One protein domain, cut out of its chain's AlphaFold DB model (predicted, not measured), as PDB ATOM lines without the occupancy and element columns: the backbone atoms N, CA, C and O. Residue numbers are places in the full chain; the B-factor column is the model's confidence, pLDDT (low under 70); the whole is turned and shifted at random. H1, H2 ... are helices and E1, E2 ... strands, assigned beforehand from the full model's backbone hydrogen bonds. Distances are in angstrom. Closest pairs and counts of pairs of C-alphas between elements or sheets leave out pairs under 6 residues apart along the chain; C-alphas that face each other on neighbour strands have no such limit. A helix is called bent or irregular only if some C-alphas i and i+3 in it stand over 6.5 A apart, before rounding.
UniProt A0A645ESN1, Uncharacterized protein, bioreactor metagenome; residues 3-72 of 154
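AT A GLANCE: This is residues 3 to 72 of the 154 residues of an uncharacterized protein of bioreactor metagenome (UniProt A0A645ESN1). What shape does the model have? A long antiparallel two-stranded hairpin, E1 and E2, with the loop of residues 39 to 56 beyond its turn end, makes the length; the short helix H1 lies beside E2, and H2 sits at the hairpin's other end. Residues 3 to 9 and 43 to 48 stick out. What is it built of? The 70 printed residues hold two named helices and two named strands in the order H1, E1, E2, H2, class mixed, with under half of the residues in these elements. The whole is loose, with a radius of gyration of the C-alphas of 15.0 A, and elongated, spanning 45 by 28 by 22 A.

IN THESE COORDINATES: Which element comes first? H1 is residues 15 to 21, with C-alpha 15 at (45.823, -37.165, 39.110). Where are the strands? E1 is residues 30 to 38, 24.5 A long, and E2 is residues 57 to 66, 26.2 A long. What ends the printed part? H2, residues 67 to 72, ends with C-alpha 72 at (30.164, -49.539, 18.640); it is irregular, with C-alphas 69 and 72 being 7.1 A apart.

HOW THE PARTS SIT: How do the strands pair? E1 and E2 are antiparallel at 159 degrees, with N 31 and O 65 2.8 A apart and N 60 and O 35 2.8 A apart, within hydrogen-bond range. E2 bends by 53 degrees at residue 63. Where are the helices? The closest C-alphas of H1 and E2 are those of Phe 20 and Ile 64, 6.9 A; those of E1 and H2 are Leu 30 and Leu 67, 4.8 A. H1 and H2 are apart. Are the helix backbones complete? Each O i to N i+4 pair is within hydrogen-bond range in H1, and 1 of 2 in H2.

THE WHOLE: How far does it reach? The two C-alphas farthest apart, those of Asn 52 and Asp 72, are 47.1 A apart. Are there cuts or long links? The printed part has no cut, and E1 to E2 is a long link of 18 residues. How confident is the model? The mean pLDDT of the printed part is 85.3, and no printed residue is under 70.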
ATOM      1  N   ASP A   3      40.145 -30.898  16.416       87.25
ATOM      2  CA  ASP A   3      38.907 -31.304  15.754       87.25
ATOM      3  C   ASP A   3      38.748 -30.568  14.407       87.25
ATOM      4  O   ASP A   3      39.704 -29.989  13.889       87.25
ATOM      5  N   TYR A   4      37.562 -30.633  13.793       83.56
ATOM      6  CA  TYR A   4      37.307 -29.974  12.506       83.56
ATOM      7  C   TYR A   4      37.277 -28.439  12.590       83.56
ATOM      8  O   TYR A   4      37.455 -27.785  11.565       83.56
ATOM      9  N   GLU A   5      37.057 -27.875  13.778       85.69
ATOM     10  CA  GLU A   5      36.916 -26.434  14.012       85.69
ATOM     11  C   GLU A   5      38.224 -25.804  14.522       85.69
ATOM     12  O   GLU A   5      38.436 -24.599  14.368       85.69
ATOM     13  N   GLY A   6      39.142 -26.597  15.083       85.81
ATOM     14  CA  GLY A   6      40.496 -26.143  15.376       85.81
ATOM     15  C   GLY A   6      41.248 -26.962  16.417       85.81
ATOM     16  O   GLY A   6      40.915 -28.099  16.744       85.81
ATOM     17  N   ALA A   7      42.311 -26.348  16.939       87.38
ATOM     18  CA  ALA A   7      43.140 -26.910  17.993       87.38
ATOM     19  C   ALA A   7      42.773 -26.304  19.353       87.38
ATOM     20  O   ALA A   7      42.682 -25.085  19.499       87.38
ATOM     21  N   PHE A   8      42.620 -27.154  20.364       83.75
ATOM     22  CA  PHE A   8      42.415 -26.763  21.751       83.75
ATOM     23  C   PHE A   8      43.447 -27.409  22.676       83.75
ATOM     24  O   PHE A   8      43.719 -28.613  22.590       83.75
ATOM     25  N   ASP A   9      43.976 -26.614  23.603       85.25
ATOM     26  CA  ASP A   9      44.936 -27.060  24.605       85.25
ATOM     27  C   ASP A   9      44.271 -27.208  25.972       85.25
ATOM     28  O   ASP A   9      43.666 -26.280  26.509       85.25
ATOM     29  N   PHE A  10      44.420 -28.394  26.562       82.50
ATOM     30  CA  PHE A  10      43.925 -28.700  27.898       82.50
ATOM     31  C   PHE A  10      45.102 -28.853  28.851       82.50
ATOM     32  O   PHE A  10      45.968 -29.709  28.661       82.50
ATOM     33  N   ALA A  11      45.116 -28.052  29.912       82.50
ATOM     34  CA  ALA A  11      46.092 -28.218  30.973       82.50
ATOM     35  C   ALA A  11      45.623 -29.323  31.931       82.50
ATOM     36  O   ALA A  11      44.591 -29.203  32.590       82.50
ATOM     37  N   LEU A  12      46.385 -30.415  32.000       84.31
ATOM     38  CA  LEU A  12      46.124 -31.520  32.917       84.31
ATOM     39  C   LEU A  12      47.027 -31.412  34.142       84.31
ATOM     40  O   LEU A  12      48.241 -31.271  34.021       84.31
ATOM     41  N   PHE A  13      46.427 -31.517  35.327       82.62
ATOM     42  CA  PHE A  13      47.125 -31.369  36.600       82.62
ATOM     43  C   PHE A  13      46.879 -32.564  37.521       82.62
ATOM     44  O   PHE A  13      45.817 -33.188  37.485       82.62
ATOM     45  N   GLY A  14      47.859 -32.856  38.380       86.06
ATOM     46  CA  GLY A  14      47.746 -33.871  39.428       86.06
ATOM     47  C   GLY A  14      47.340 -35.244  38.887       86.06
ATOM     48  O   GLY A  14      47.935 -35.747  37.935       86.06
ATOM     49  N   ASN A  15      46.304 -35.834  39.484       86.25
ATOM     50  CA  ASN A  15      45.823 -37.165  39.110       86.25
ATOM     51  C   ASN A  15      45.361 -37.239  37.649       86.25
ATOM     52  O   ASN A  15      45.621 -38.246  36.999       86.25
ATOM     53  N   ASN A  16      44.772 -36.167  37.104       87.56
ATOM     54  CA  ASN A  16      44.312 -36.141  35.712       87.56
ATOM     55  C   ASN A  16      45.479 -36.279  34.728       87.56
ATOM     56  O   ASN A  16      45.338 -36.929  33.698       87.56
ATOM     57  N   TYR A  17      46.644 -35.700  35.042       88.44
ATOM     58  CA  TYR A  17      47.841 -35.858  34.211       88.44
ATOM     59  C   TYR A  17      48.298 -37.321  34.166       88.44
ATOM     60  O   TYR A  17      48.569 -37.853  33.093       88.44
ATOM     61  N   ILE A  18      48.327 -37.987  35.326       90.12
ATOM     62  CA  ILE A  18      48.727 -39.396  35.435       90.12
ATOM     63  C   ILE A  18      47.706 -40.301  34.732       90.12
ATOM     64  O   ILE A  18      48.081 -41.176  33.953       90.12
ATOM     65  N   GLU A  19      46.415 -40.089  34.986       91.00
ATOM     66  CA  GLU A  19      45.337 -40.930  34.468       91.00
ATOM     67  C   GLU A  19      45.176 -40.809  32.949       91.00
ATOM     68  O   GLU A  19      45.036 -41.819  32.254       91.00
ATOM     69  N   PHE A  20      45.201 -39.580  32.431       92.81
ATOM     70  CA  PHE A  20      44.948 -39.307  31.020       92.81
ATOM     71  C   PHE A  20      46.217 -39.296  30.163       92.81
ATOM     72  O   PHE A  20      46.112 -39.380  28.939       92.81
ATOM     73  N   GLY A  21      47.408 -39.275  30.771       90.00
ATOM     74  CA  GLY A  21      48.689 -39.321  30.059       90.00
ATOM     75  C   GLY A  21      48.817 -40.519  29.114       90.00
ATOM     76  O   GLY A  21      49.364 -40.390  28.021       90.00
ATOM     77  N   LYS A  22      48.212 -41.661  29.465       91.25
ATOM     78  CA  LYS A  22      48.179 -42.871  28.620       91.25
ATOM     79  C   LYS A  22      47.484 -42.681  27.262       91.25
ATOM     80  O   LYS A  22      47.694 -43.490  26.367       91.25
ATOM     81  N   TYR A  23      46.664 -41.640  27.108       91.38
ATOM     82  CA  TYR A  23      45.956 -41.325  25.865       91.38
ATOM     83  C   TYR A  23      46.677 -40.276  25.004       91.38
ATOM     84  O   TYR A  23      46.213 -39.981  23.908       91.38
ATOM     85  N   MET A  24      47.813 -39.724  25.452       88.00
ATOM     86  CA  MET A  24      48.609 -38.730  24.708       88.00
ATOM     87  C   MET A  24      49.464 -39.376  23.606       88.00
ATOM     88  O   MET A  24      50.660 -39.120  23.479       88.00
ATOM     89  N   ILE A  25      48.851 -40.256  22.820       90.75
ATOM     90  CA  ILE A  25      49.486 -40.935  21.696       90.75
ATOM     91  C   ILE A  25      49.122 -40.160  20.436       90.75
ATOM     92  O   ILE A  25      47.950 -39.865  20.194       90.75
ATOM     93  N   LYS A  26      50.133 -39.812  19.638       90.06
ATOM     94  CA  LYS A  26      49.923 -39.106  18.375       90.06
ATOM     95  C   LYS A  26      48.978 -39.911  17.473       90.06
ATOM     96  O   LYS A  26      49.072 -41.135  17.421       90.06
ATOM     97  N   ASP A  27      48.084 -39.209  16.781       89.25
ATOM     98  CA  ASP A  27      47.132 -39.773  15.814       89.25
ATOM     99  C   ASP A  27      46.113 -40.764  16.425       89.25
ATOM    100  O   ASP A  27      45.443 -41.513  15.712       89.25
ATOM    101  N   LEU A  28      45.952 -40.763  17.756       91.38
ATOM    102  CA  LEU A  28      44.935 -41.554  18.441       91.38
ATOM    103  C   LEU A  28      43.586 -40.823  18.453       91.38
ATOM    104  O   LEU A  28      43.467 -39.713  18.967       91.38
ATOM    105  N   TYR A  29      42.545 -41.481  17.943       90.56
ATOM    106  CA  TYR A  29      41.178 -40.964  18.005       90.56
ATOM    107  C   TYR A  29      40.582 -41.157  19.399       90.56
ATOM    108  O   TYR A  29      40.455 -42.288  19.882       90.56
ATOM    109  N   LEU A  30      40.169 -40.055  20.019       92.06
ATOM    110  CA  LEU A  30      39.657 -40.021  21.386       92.06
ATOM    111  C   LEU A  30      38.230 -39.473  21.428       92.06
ATOM    112  O   LEU A  30      37.900 -38.524  20.724       92.06
ATOM    113  N   LEU A  31      37.403 -40.055  22.294       91.00
ATOM    114  CA  LEU A  31      36.166 -39.453  22.778       91.00
ATOM    115  C   LEU A  31      36.443 -38.829  24.146       91.00
ATOM    116  O   LEU A  31      36.917 -39.511  25.058       91.00
ATOM    117  N   ILE A  32      36.129 -37.545  24.294       91.31
ATOM    118  CA  ILE A  32      36.369 -36.798  25.528       91.31
ATOM    119  C   ILE A  32      35.032 -36.376  26.114       91.31
ATOM    120  O   ILE A  32      34.275 -35.628  25.502       91.31
ATOM    121  N   HIS A  33      34.764 -36.834  27.332       91.44
ATOM    122  CA  HIS A  33      33.656 -36.336  28.130       91.44
ATOM    123  C   HIS A  33      34.179 -35.210  29.008       91.44
ATOM    124  O   HIS A  33      35.051 -35.434  29.852       91.44
ATOM    125  N   ALA A  34      33.641 -34.010  28.822       91.12
ATOM    126  CA  ALA A  34      34.018 -32.841  29.594       91.12
ATOM    127  C   ALA A  34      32.788 -32.086  30.104       91.12
ATOM    128  O   ALA A  34      31.693 -32.208  29.557       91.12
ATOM    129  N   THR A  35      32.979 -31.314  31.168       91.50
ATOM    130  CA  THR A  35      31.969 -30.410  31.720       91.50
ATOM    131  C   THR A  35      32.507 -28.985  31.748       91.50
ATOM    132  O   THR A  35      33.717 -28.781  31.863       91.50
ATOM    133  N   VAL A  36      31.615 -28.003  31.629       91.00
ATOM    134  CA  VAL A  36      31.962 -26.591  31.804       91.00
ATOM    135  C   VAL A  36      31.714 -26.232  33.259       91.00
ATOM    136  O   VAL A  36      30.604 -26.391  33.764       91.00
ATOM    137  N   GLN A  37      32.750 -25.744  33.926       88.56
ATOM    138  CA  GLN A  37      32.686 -25.309  35.314       88.56
ATOM    139  C   GLN A  37      33.311 -23.929  35.475       88.56
ATOM    140  O   GLN A  37      34.003 -23.434  34.592       88.56
ATOM    141  N   GLU A  38      33.082 -23.296  36.620       88.25
ATOM    142  CA  GLU A  38      33.799 -22.072  36.964       88.25
ATOM    143  C   GLU A  38      35.281 -22.386  37.178       88.25
ATOM    144  O   GLU A  38      35.635 -23.391  37.805       88.25
ATOM    145  N   ARG A  39      36.158 -21.519  36.676       84.88
ATOM    146  CA  ARG A  39      37.598 -21.716  36.795       84.88
ATOM    147  C   ARG A  39      38.009 -21.855  38.256       84.88
ATOM    148  O   ARG A  39      37.691 -21.009  39.091       84.88
ATOM    149  N   GLY A  40      38.752 -22.915  38.561       80.00
ATOM    150  CA  GLY A  40      39.192 -23.195  39.927       80.00
ATOM    151  C   GLY A  40      38.089 -23.653  40.888       80.00
ATOM    152  O   GLY A  40      38.310 -23.649  42.100       80.00
ATOM    153  N   ALA A  41      36.928 -24.086  40.378       81.56
ATOM    154  CA  ALA A  41      35.856 -24.670  41.188       81.56
ATOM    155  C   ALA A  41      36.329 -25.854  42.056       81.56
ATOM    156  O   ALA A  41      35.832 -26.027  43.166       81.56
ATOM    157  N   ASP A  42      37.323 -26.614  41.587       78.94
ATOM    158  CA  ASP A  42      37.896 -27.772  42.289       78.94
ATOM    159  C   ASP A  42      39.094 -27.431  43.191       78.94
ATOM    160  O   ASP A  42      39.735 -28.320  43.759       78.94
ATOM    161  N   TYR A  43      39.471 -26.155  43.300       83.94
ATOM    162  CA  TYR A  43      40.638 -25.784  44.089       83.94
ATOM    163  C   TYR A  43      40.340 -25.970  45.574       83.94
ATOM    164  O   TYR A  43      39.423 -25.369  46.130       83.94
ATOM    165  N   LYS A  44      41.185 -26.765  46.243       74.38
ATOM    166  CA  LYS A  44      41.086 -27.061  47.682       74.38
ATOM    167  C   LYS A  44      40.978 -25.800  48.553       74.38
ATOM    168  O   LYS A  44      40.349 -25.834  49.604       74.38
ATOM    169  N   TYR A  45      41.580 -24.699  48.105       76.81
ATOM    170  CA  TYR A  45      41.535 -23.392  48.757       76.81
ATOM    171  C   TYR A  45      40.847 -22.372  47.849       76.81
ATOM    172  O   TYR A  45      41.465 -21.426  47.358       76.81
ATOM    173  N   ARG A  46      39.559 -22.596  47.583       73.06
ATOM    174  CA  ARG A  46      38.741 -21.672  46.802       73.06
ATOM    175  C   ARG A  46      38.477 -20.399  47.613       73.06
ATOM    176  O   ARG A  46      37.982 -20.460  48.737       73.06
ATOM    177  N   LYS A  47      38.802 -19.235  47.042       70.94
ATOM    178  CA  LYS A  47      38.381 -17.944  47.606       70.94
ATOM    179  C   LYS A  47      36.863 -17.792  47.424       70.94
ATOM    180  O   LYS A  47      36.356 -18.236  46.392       70.94
ATOM    181  N   PRO A  48      36.136 -17.183  48.377       73.75
ATOM    182  CA  PRO A  48      34.722 -16.873  48.189       73.75
ATOM    183  C   PRO A  48      34.537 -16.101  46.882       73.75
ATOM    184  O   PRO A  48      35.274 -15.145  46.638       73.75
ATOM    185  N   SER A  49      33.595 -16.533  46.041       70.06
ATOM    186  CA  SER A  49      33.310 -15.852  44.779       70.06
ATOM    187  C   SER A  49      32.900 -14.411  45.069       70.06
ATOM    188  O   SER A  49      31.947 -14.171  45.810       70.06
ATOM    189  N   ASN A  50      33.629 -13.452  44.506       73.75
ATOM    190  CA  ASN A  50      33.267 -12.046  44.575       73.75
ATOM    191  C   ASN A  50      32.104 -11.796  43.596       73.75
ATOM    192  O   ASN A  50      32.277 -12.058  42.406       73.75
ATOM    193  N   PRO A  51      30.943 -11.280  44.042       74.75
ATOM    194  CA  PRO A  51      29.801 -11.017  43.159       74.75
ATOM    195  C   PRO A  51      30.104 -10.037  42.016       74.75
ATOM    196  O   PRO A  51      29.381 -10.012  41.026       74.75
ATOM    197  N   ASN A  52      31.163  -9.231  42.157       79.69
ATOM    198  CA  ASN A  52      31.590  -8.250  41.162       79.69
ATOM    199  C   ASN A  52      32.664  -8.784  40.197       79.69
ATOM    200  O   ASN A  52      33.085  -8.050  39.303       79.69
ATOM    201  N   GLU A  53      33.143 -10.019  40.374       79.19
ATOM    202  CA  GLU A  53      34.126 -10.625  39.473       79.19
ATOM    203  C   GLU A  53      33.442 -11.475  38.395       79.19
ATOM    204  O   GLU A  53      32.523 -12.241  38.695       79.19
ATOM    205  N   PRO A  54      33.888 -11.375  37.130       79.31
ATOM    206  CA  PRO A  54      33.352 -12.202  36.062       79.31
ATOM    207  C   PRO A  54      33.715 -13.673  36.290       79.31
ATOM    208  O   PRO A  54      34.880 -14.029  36.482       79.31
ATOM    209  N   VAL A  55      32.705 -14.538  36.213       82.56
ATOM    210  CA  VAL A  55      32.889 -15.989  36.233       82.56
ATOM    211  C   VAL A  55      33.552 -16.412  34.927       82.56
ATOM    212  O   VAL A  55      32.978 -16.276  33.848       82.56
ATOM    213  N   VAL A  56      34.776 -16.927  35.027       84.69
ATOM    214  CA  VAL A  56      35.507 -17.455  33.873       84.69
ATOM    215  C   VAL A  56      35.165 -18.939  33.722       84.69
ATOM    216  O   VAL A  56      35.446 -19.697  34.653       84.69
ATOM    217  N   PRO A  57      34.577 -19.379  32.596       85.88
ATOM    218  CA  PRO A  57      34.335 -20.795  32.355       85.88
ATOM    219  C   PRO A  57      35.648 -21.537  32.066       85.88
ATOM    220  O   PRO A  57      36.555 -21.023  31.413       85.88
ATOM    221  N   GLU A  58      35.729 -22.771  32.541       86.94
ATOM    222  CA  GLU A  58      36.815 -23.725  32.343       86.94
ATOM    223  C   GLU A  58      36.217 -25.057  31.873       86.94
ATOM    224  O   GLU A  58      35.203 -25.516  32.406       86.94
ATOM    225  N   ILE A  59      36.855 -25.698  30.890       87.38
ATOM    226  CA  ILE A  59      36.505 -27.058  30.476       87.38
ATOM    227  C   ILE A  59      37.275 -28.045  31.352       87.38
ATOM    228  O   ILE A  59      38.504 -28.090  31.319       87.38
ATOM    229  N   LYS A  60      36.548 -28.887  32.085       89.00
ATOM    230  CA  LYS A  60      37.109 -29.984  32.870       89.00
ATOM    231  C   LYS A  60      36.870 -31.313  32.174       89.00
ATOM    232  O   LYS A  60      35.725 -31.719  31.978       89.00
ATOM    233  N   ILE A  61      37.953 -32.021  31.864       92.00
ATOM    234  CA  ILE A  61      37.885 -33.392  31.354       92.00
ATOM    235  C   ILE A  61      37.475 -34.331  32.491       92.00
ATOM    236  O   ILE A  61      38.130 -34.388  33.529       92.00
ATOM    237  N   MET A  62      36.393 -35.073  32.267       91.06
ATOM    238  CA  MET A  62      35.855 -36.067  33.195       91.06
ATOM    239  C   MET A  62      36.306 -37.479  32.832       91.06
ATOM    240  O   MET A  62      36.513 -38.304  33.716       91.06
ATOM    241  N   LYS A  63      36.427 -37.771  31.533       92.19
ATOM    242  CA  LYS A  63      36.800 -39.093  31.023       92.19
ATOM    243  C   LYS A  63      37.358 -38.982  29.608       92.19
ATOM    244  O   LYS A  63      36.849 -38.201  28.806       92.19
ATOM    245  N   ILE A  64      38.353 -39.810  29.302       93.06
ATOM    246  CA  ILE A  64      38.860 -40.024  27.944       93.06
ATOM    247  C   ILE A  64      38.709 -41.504  27.598       93.06
ATOM    248  O   ILE A  64      39.081 -42.374  28.390       93.06
ATOM    249  N   GLU A  65      38.171 -41.776  26.413       92.38
ATOM    250  CA  GLU A  65      38.022 -43.118  25.856       92.38
ATOM    251  C   GLU A  65      38.618 -43.182  24.454       92.38
ATOM    252  O   GLU A  65      38.551 -42.219  23.691       92.38
ATOM    253  N   VAL A  66      39.180 -44.334  24.086       92.06
ATOM    254  CA  VAL A  66      39.613 -44.567  22.706       92.06
ATOM    255  C   VAL A  66      38.367 -44.704  21.842       92.06
ATOM    256  O   VAL A  66      37.566 -45.618  22.041       92.06
ATOM    257  N   LEU A  67      38.213 -43.819  20.856       88.25
ATOM    258  CA  LEU A  67      36.998 -43.738  20.043       88.25
ATOM    259  C   LEU A  67      36.680 -45.081  19.376       88.25
ATOM    260  O   LEU A  67      35.529 -45.502  19.338       88.25
ATOM    261  N   ASN A  68      37.705 -45.796  18.910       82.38
ATOM    262  CA  ASN A  68      37.545 -47.106  18.278       82.38
ATOM    263  C   ASN A  68      36.948 -48.181  19.197       82.38
ATOM    264  O   ASN A  68      36.283 -49.080  18.689       82.38
ATOM    265  N   GLU A  69      37.164 -48.100  20.511       84.38
ATOM    266  CA  GLU A  69      36.639 -49.069  21.482       84.38
ATOM    267  C   GLU A  69      35.194 -48.764  21.889       84.38
ATOM    268  O   GLU A  69      34.454 -49.656  22.314       84.38
ATOM    269  N   VAL A  70      34.786 -47.499  21.769       83.69
ATOM    270  CA  VAL A  70      33.475 -47.032  22.232       83.69
ATOM    271  C   VAL A  70      32.504 -46.722  21.108       83.69
ATOM    272  O   VAL A  70      31.304 -46.724  21.361       83.69
ATOM    273  N   LYS A  71      32.966 -46.533  19.867       77.88
ATOM    274  CA  LYS A  71      32.105 -46.220  18.712       77.88
ATOM    275  C   LYS A  71      30.931 -47.191  18.565       77.88
ATOM    276  O   LYS A  71      29.803 -46.757  18.356       77.88
ATOM    277  N   ASP A  72      31.175 -48.484  18.779       71.38
ATOM    278  CA  ASP A  72      30.164 -49.539  18.640       71.38
ATOM    279  C   ASP A  72      29.152 -49.531  19.804       71.38
ATOM    280  O   ASP A  72      28.102 -50.161  19.706       71.38
TER     281      ASP A  72